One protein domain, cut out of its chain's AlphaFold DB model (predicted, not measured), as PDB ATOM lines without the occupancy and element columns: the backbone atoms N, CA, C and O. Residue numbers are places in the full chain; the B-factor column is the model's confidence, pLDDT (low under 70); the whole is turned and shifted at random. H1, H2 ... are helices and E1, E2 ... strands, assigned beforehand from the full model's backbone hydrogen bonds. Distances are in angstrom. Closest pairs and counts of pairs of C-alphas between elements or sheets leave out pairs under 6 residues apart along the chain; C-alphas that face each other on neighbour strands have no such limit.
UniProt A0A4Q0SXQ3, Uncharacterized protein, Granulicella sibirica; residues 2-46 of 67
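This is residues 2 to 46 of the 67 residues of an uncharacterized protein of Granulicella sibirica (UniProt A0A4Q0SXQ3). A small strand hairpin, E1 and E2, and a longer helix, H2, form the two arms of an open V, with the short helix H1 near the base of the hairpin. The loop residues 14 to 19 stick out at the far end of one arm, and residues 36 to 41, of which 36 to 39 belong to H2, stand free at the other. The printed part has 45 residues with two named helices and two named strands, in the order H1, E1, E2, H2; the sheet, E1 - E2, is antiparallel, and the class is mixed, helices and strands. The whole is loose, with a radius of gyration of the C-alphas of 12.4 A, and elongated, spanning 34 by 22 by 18 A.

H1, residues 2 to 6, comes closest to E1, residues 10 to 12, at the C-alphas of Leu 4 and Val 10, 6.0 A apart. E1 forms a hairpin with E2, residues 21 to 23, their directions at 153 degrees. N 11 and O 22 are 2.9 A apart and N 22 and O 11 2.8 A, both within hydrogen-bond range. H2, residues 27 to 39, is apart from H1 and from E1. In H1 and H2 every O i to N i+4 pair is within hydrogen-bond range.

H1 begins at C-alpha 2, (155.868, 250.872, 155.587). E1 and E2 have three residues each, 6.6 A and 6.4 A long, and H1 is 6.2 A long. H2 runs 18.3 A, from C-alpha 27 at (139.208, 244.323, 160.852) to C-alpha 39 at (145.003, 245.768, 143.521).

The two C-alphas farthest apart, of Val 16 and Arg 39, are 34.7 A apart. The printed part has no cut and no long link. Its mean pLDDT is 87.5, and no printed residue is under 70.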
ATOM      1  N   GLU A   2     155.460 249.447 155.627       74.88
ATOM      2  CA  GLU A   2     155.868 250.872 155.587       74.88
ATOM      3  C   GLU A   2     154.743 251.838 155.992       74.88
ATOM      4  O   GLU A   2     154.802 252.450 157.050       74.88
ATOM      5  N   ARG A   3     153.630 251.830 155.249       73.56
ATOM      6  CA  ARG A   3     152.485 252.720 155.499       73.56
ATOM      7  C   ARG A   3     151.851 252.581 156.882       73.56
ATOM      8  O   ARG A   3     151.368 253.551 157.434       73.56
ATOM      9  N   LEU A   4     151.827 251.379 157.463       79.38
ATOM     10  CA  LEU A   4     151.285 251.201 158.819       79.38
ATOM     11  C   LEU A   4     152.219 251.799 159.878       79.38
ATOM     12  O   LEU A   4     151.746 252.233 160.925       79.38
ATOM     13  N   ARG A   5     153.532 251.805 159.613       80.62
ATOM     14  CA  ARG A   5     154.522 252.466 160.468       80.62
ATOM     15  C   ARG A   5     154.437 253.984 160.320       80.62
ATOM     16  O   ARG A   5     154.414 254.661 161.338       80.62
ATOM     17  N   GLU A   6     154.325 254.487 159.089       83.88
ATOM     18  CA  GLU A   6     154.111 255.915 158.799       83.88
ATOM     19  C   GLU A   6     152.843 256.446 159.483       83.88
ATOM     20  O   GLU A   6     152.872 257.504 160.102       83.88
ATOM     21  N   ASP A   7     151.761 255.663 159.465       83.56
ATOM     22  CA  ASP A   7     150.488 256.012 160.107       83.56
ATOM     23  C   ASP A   7     150.508 255.864 161.647       83.56
ATOM     24  O   ASP A   7     149.472 256.014 162.295       83.56
ATOM     25  N   GLY A   8     151.644 255.496 162.257       84.88
ATOM     26  CA  GLY A   8     151.762 255.294 163.708       84.88
ATOM     27  C   GLY A   8     150.951 254.112 164.258       84.88
ATOM     28  O   GLY A   8     150.783 253.977 165.470       84.88
ATOM     29  N   LYS A   9     150.452 253.228 163.384       87.75
ATOM     30  CA  LYS A   9     149.605 252.081 163.747       87.75
ATOM     31  C   LYS A   9     150.401 250.849 164.179       87.75
ATOM     32  O   LYS A   9     149.798 249.847 164.542       87.75
ATOM     33  N   VAL A  10     151.733 250.886 164.134       90.75
ATOM     34  CA  VAL A  10     152.605 249.762 164.512       90.75
ATOM     35  C   VAL A  10     153.276 250.057 165.847       90.75
ATOM     36  O   VAL A  10     154.086 250.974 165.946       90.75
ATOM     37  N   LYS A  11     152.978 249.244 166.862       91.56
ATOM     38  CA  LYS A  11     153.591 249.324 168.192       91.56
ATOM     39  C   LYS A  11     154.483 248.096 168.413       91.56
ATOM     40  O   LYS A  11     154.004 246.978 168.218       91.56
ATOM     41  N   PRO A  12     155.764 248.258 168.781       89.94
ATOM     42  CA  PRO A  12     156.628 247.117 169.062       89.94
ATOM     43  C   PRO A  12     156.130 246.354 170.292       89.94
ATOM     44  O   PRO A  12     155.628 246.951 171.245       89.94
ATOM     45  N   LEU A  13     156.285 245.034 170.266       91.62
ATOM     46  CA  LEU A  13     156.022 244.155 171.399       91.62
ATOM     47  C   LEU A  13     157.320 243.473 171.837       91.62
ATOM     48  O   LEU A  13     158.233 243.264 171.037       91.62
ATOM     49  N   VAL A  14     157.390 243.100 173.113       91.00
ATOM     50  CA  VAL A  14     158.490 242.275 173.626       91.00
ATOM     51  C   VAL A  14     158.329 240.857 173.075       91.00
ATOM     52  O   VAL A  14     157.259 240.264 173.199       91.00
ATOM     53  N   GLY A  15     159.386 240.317 172.465       84.94
ATOM     54  CA  GLY A  15     159.412 238.965 171.906       84.94
ATOM     55  C   GLY A  15     160.752 238.274 172.129       84.94
ATOM     56  O   GLY A  15     161.786 238.928 172.260       84.94
ATOM     57  N   VAL A  16     160.730 236.942 172.170       85.56
ATOM     58  CA  VAL A  16     161.932 236.101 172.243       85.56
ATOM     59  C   VAL A  16     162.146 235.468 170.873       85.56
ATOM     60  O   VAL A  16     161.255 234.797 170.363       85.56
ATOM     61  N   GLY A  17     163.311 235.702 170.264       84.19
ATOM     62  CA  GLY A  17     163.654 235.145 168.949       84.19
ATOM     63  C   GLY A  17     162.894 235.754 167.761       84.19
ATOM     64  O   GLY A  17     162.976 235.228 166.657       84.19
ATOM     65  N   CYS A  18     162.154 236.850 167.959       85.19
ATOM     66  CA  CYS A  18     161.458 237.571 166.892       85.19
ATOM     67  C   CYS A  18     161.265 239.055 167.249       85.19
ATOM     68  O   CYS A  18     161.553 239.482 168.368       85.19
ATOM     69  N   SER A  19     160.761 239.847 166.299       87.94
ATOM     70  CA  SER A  19     160.394 241.258 166.507       87.94
ATOM     71  C   SER A  19     158.882 241.442 166.323       87.94
ATOM     72  O   SER A  19     158.445 241.917 165.270       87.94
ATOM     73  N   PRO A  20     158.059 241.011 167.298       91.69
ATOM     74  CA  PRO A  20     156.614 241.073 167.168       91.69
ATOM     75  C   PRO A  20     156.125 242.522 167.240       91.69
ATOM     76  O   PRO A  20     156.729 243.383 167.881       91.69
ATOM     77  N   VAL A  21     154.996 242.786 166.586       91.69
ATOM     78  CA  VAL A  21     154.353 244.101 166.588       91.69
ATOM     79  C   VAL A  21     152.849 243.965 166.783       91.69
ATOM     80  O   VAL A  21     152.229 243.036 166.268       91.69
ATOM     81  N   LEU A  22     152.259 244.917 167.499       90.38
ATOM     82  CA  LEU A  22     150.823 245.140 167.552       90.38
ATOM     83  C   LEU A  22     150.446 246.125 166.445       90.38
ATOM     84  O   LEU A  22     151.058 247.187 166.325       90.38
ATOM     85  N   VAL A  23     149.428 245.782 165.659       91.56
ATOM     86  CA  VAL A  23     148.843 246.694 164.672       91.56
ATOM     87  C   VAL A  23     147.520 247.222 165.214       91.56
ATOM     88  O   VAL A  23     146.590 246.452 165.437       91.56
ATOM     89  N   ASP A  24     147.451 248.530 165.428       93.38
ATOM     90  CA  ASP A  24     146.284 249.238 165.950       93.38
ATOM     91  C   ASP A  24     145.330 249.594 164.798       93.38
ATOM     92  O   ASP A  24     145.456 250.632 164.140       93.38
ATOM     93  N   ALA A  25     144.447 248.654 164.458       90.81
ATOM     94  CA  ALA A  25     143.490 248.802 163.368       90.81
ATOM     95  C   ALA A  25     142.271 247.897 163.557       90.81
ATOM     96  O   ALA A  25     142.363 246.806 164.125       90.81
ATOM     97  N   THR A  26     141.128 248.312 163.012       93.38
ATOM     98  CA  THR A  26     139.948 247.443 162.946       93.38
ATOM     99  C   THR A  26     140.103 246.392 161.845       93.38
ATOM    100  O   THR A  26     140.893 246.533 160.904       93.38
ATOM    101  N   ARG A  27     139.289 245.334 161.915       93.25
ATOM    102  CA  ARG A  27     139.208 244.323 160.852       93.25
ATOM    103  C   ARG A  27     138.912 244.954 159.489       93.25
ATOM    104  O   ARG A  27     139.540 244.579 158.505       93.25
ATOM    105  N   GLU A  28     137.962 245.881 159.419       94.81
ATOM    106  CA  GLU A  28     137.561 246.522 158.161       94.81
ATOM    107  C   GLU A  28     138.690 247.369 157.574       94.81
ATOM    108  O   GLU A  28     138.979 247.263 156.381       94.81
ATOM    109  N   GLU A  29     139.387 248.139 158.413       90.56
ATOM    110  CA  GLU A  29     140.558 248.911 157.995       90.56
ATOM    111  C   GLU A  29     141.661 248.004 157.436       90.56
ATOM    112  O   GLU A  29     142.229 248.293 156.377       90.56
ATOM    113  N   LEU A  30     141.950 246.890 158.118       90.38
ATOM    114  CA  LEU A  30     142.943 245.914 157.672       90.38
ATOM    115  C   LEU A  30     142.540 245.270 156.345       90.38
ATOM    116  O   LEU A  30     143.344 245.229 155.414       90.38
ATOM    117  N   MET A  31     141.293 244.818 156.220       92.56
ATOM    118  CA  MET A  31     140.797 244.185 154.997       92.56
ATOM    119  C   MET A  31     140.805 245.146 153.807       92.56
ATOM    120  O   MET A  31     141.204 244.754 152.707       92.56
ATOM    121  N   ASN A  32     140.427 246.410 154.016       91.69
ATOM    122  CA  ASN A  32     140.492 247.425 152.971       91.69
ATOM    123  C   ASN A  32     141.941 247.633 152.498       91.69
ATOM    124  O   ASN A  32     142.218 247.592 151.297       91.69
ATOM    125  N   ARG A  33     142.891 247.754 153.435       86.44
ATOM    126  CA  ARG A  33     144.321 247.900 153.119       86.44
ATOM    127  C   ARG A  33     144.893 246.690 152.385       86.44
ATOM    128  O   ARG A  33     145.597 246.871 151.394       86.44
ATOM    129  N   ILE A  34     144.563 245.469 152.811       88.44
ATOM    130  CA  ILE A  34     144.961 244.238 152.106       88.44
ATOM    131  C   ILE A  34     144.417 244.259 150.672       88.44
ATOM    132  O   ILE A  34     145.152 243.991 149.721       88.44
ATOM    133  N   GLY A  35     143.150 244.645 150.500       90.19
ATOM    134  CA  GLY A  35     142.529 244.782 149.187       90.19
ATOM    135  C   GLY A  35     143.216 245.823 148.297       90.19
ATOM    136  O   GLY A  35     143.382 245.589 147.102       90.19
ATOM    137  N   GLN A  36     143.632 246.964 148.850       90.25
ATOM    138  CA  GLN A  36     144.401 247.981 148.121       90.25
ATOM    139  C   GLN A  36     145.780 247.456 147.702       90.25
ATOM    140  O   GLN A  36     146.151 247.602 146.540       90.25
ATOM    141  N   GLY A  37     146.504 246.796 148.612       88.44
ATOM    142  CA  GLY A  37     147.806 246.187 148.322       88.44
ATOM    143  C   GLY A  37     147.724 245.140 147.214       88.44
ATOM    144  O   GLY A  37     148.527 245.166 146.285       88.44
ATOM    145  N   ARG A  38     146.689 244.291 147.240       88.44
ATOM    146  CA  ARG A  38     146.420 243.325 146.167       88.44
ATOM    147  C   ARG A  38     146.161 244.011 144.824       88.44
ATOM    148  O   ARG A  38     146.762 243.623 143.834       88.44
ATOM    149  N   ARG A  39     145.291 245.030 144.772       89.94
ATOM    150  CA  ARG A  39     145.003 245.768 143.521       89.94
ATOM    151  C   ARG A  39     146.242 246.461 142.952       89.94
ATOM    152  O   ARG A  39     146.362 246.577 141.741       89.94
ATOM    153  N   ALA A  40     147.146 246.901 143.822       90.25
ATOM    154  CA  ALA A  40     148.418 247.506 143.447       90.25
ATOM    155  C   ALA A  40     149.536 246.479 143.167       90.25
ATOM    156  O   ALA A  40     150.674 246.886 142.962       90.25
ATOM    157  N   ASN A  41     149.244 245.169 143.185       87.38
ATOM    158  CA  ASN A  41     150.226 244.082 143.055       87.38
ATOM    159  C   ASN A  41     151.387 244.144 144.071       87.38
ATOM    160  O   ASN A  41     152.474 243.633 143.822       87.38
ATOM    161  N   LEU A  42     151.155 244.750 145.239       86.38
ATOM    162  CA  LEU A  42     152.125 244.830 146.340       86.38
ATOM    163  C   LEU A  42     152.030 243.639 147.301       86.38
ATOM    164  O   LEU A  42     152.882 243.471 148.170       86.38
ATOM    165  N   THR A  43     150.978 242.832 147.169       80.69
ATOM    166  CA  THR A  43     150.770 241.614 147.951       80.69
ATOM    167  C   THR A  43     150.779 240.432 146.997       80.69
ATOM    168  O   THR A  43     149.879 240.322 146.165       80.69
ATOM    169  N   SER A  44     151.760 239.536 147.131       79.31
ATOM    170  CA  SER A  44     151.761 238.268 146.401       79.31
ATOM    171  C   SER A  44     150.504 237.480 146.755       79.31
ATOM    172  O   SER A  44     150.263 237.161 147.920       79.31
ATOM    173  N   PHE A  45     149.685 237.195 145.749       80.31
ATOM    174  CA  PHE A  45     148.476 236.400 145.885       80.31
ATOM    175  C   PHE A  45     148.501 235.308 144.811       80.31
ATOM    176  O   PHE A  45     148.916 235.603 143.693       80.31
ATOM    177  N   PRO A  46     148.094 234.066 145.115       82.69
ATOM    178  CA  PRO A  46     148.106 232.997 144.125       82.69
ATOM    179  C   PRO A  46     147.209 233.316 142.924       82.69
ATOM    180  O   PRO A  46     146.058 233.721 143.096       82.69
TER     181      PRO A  46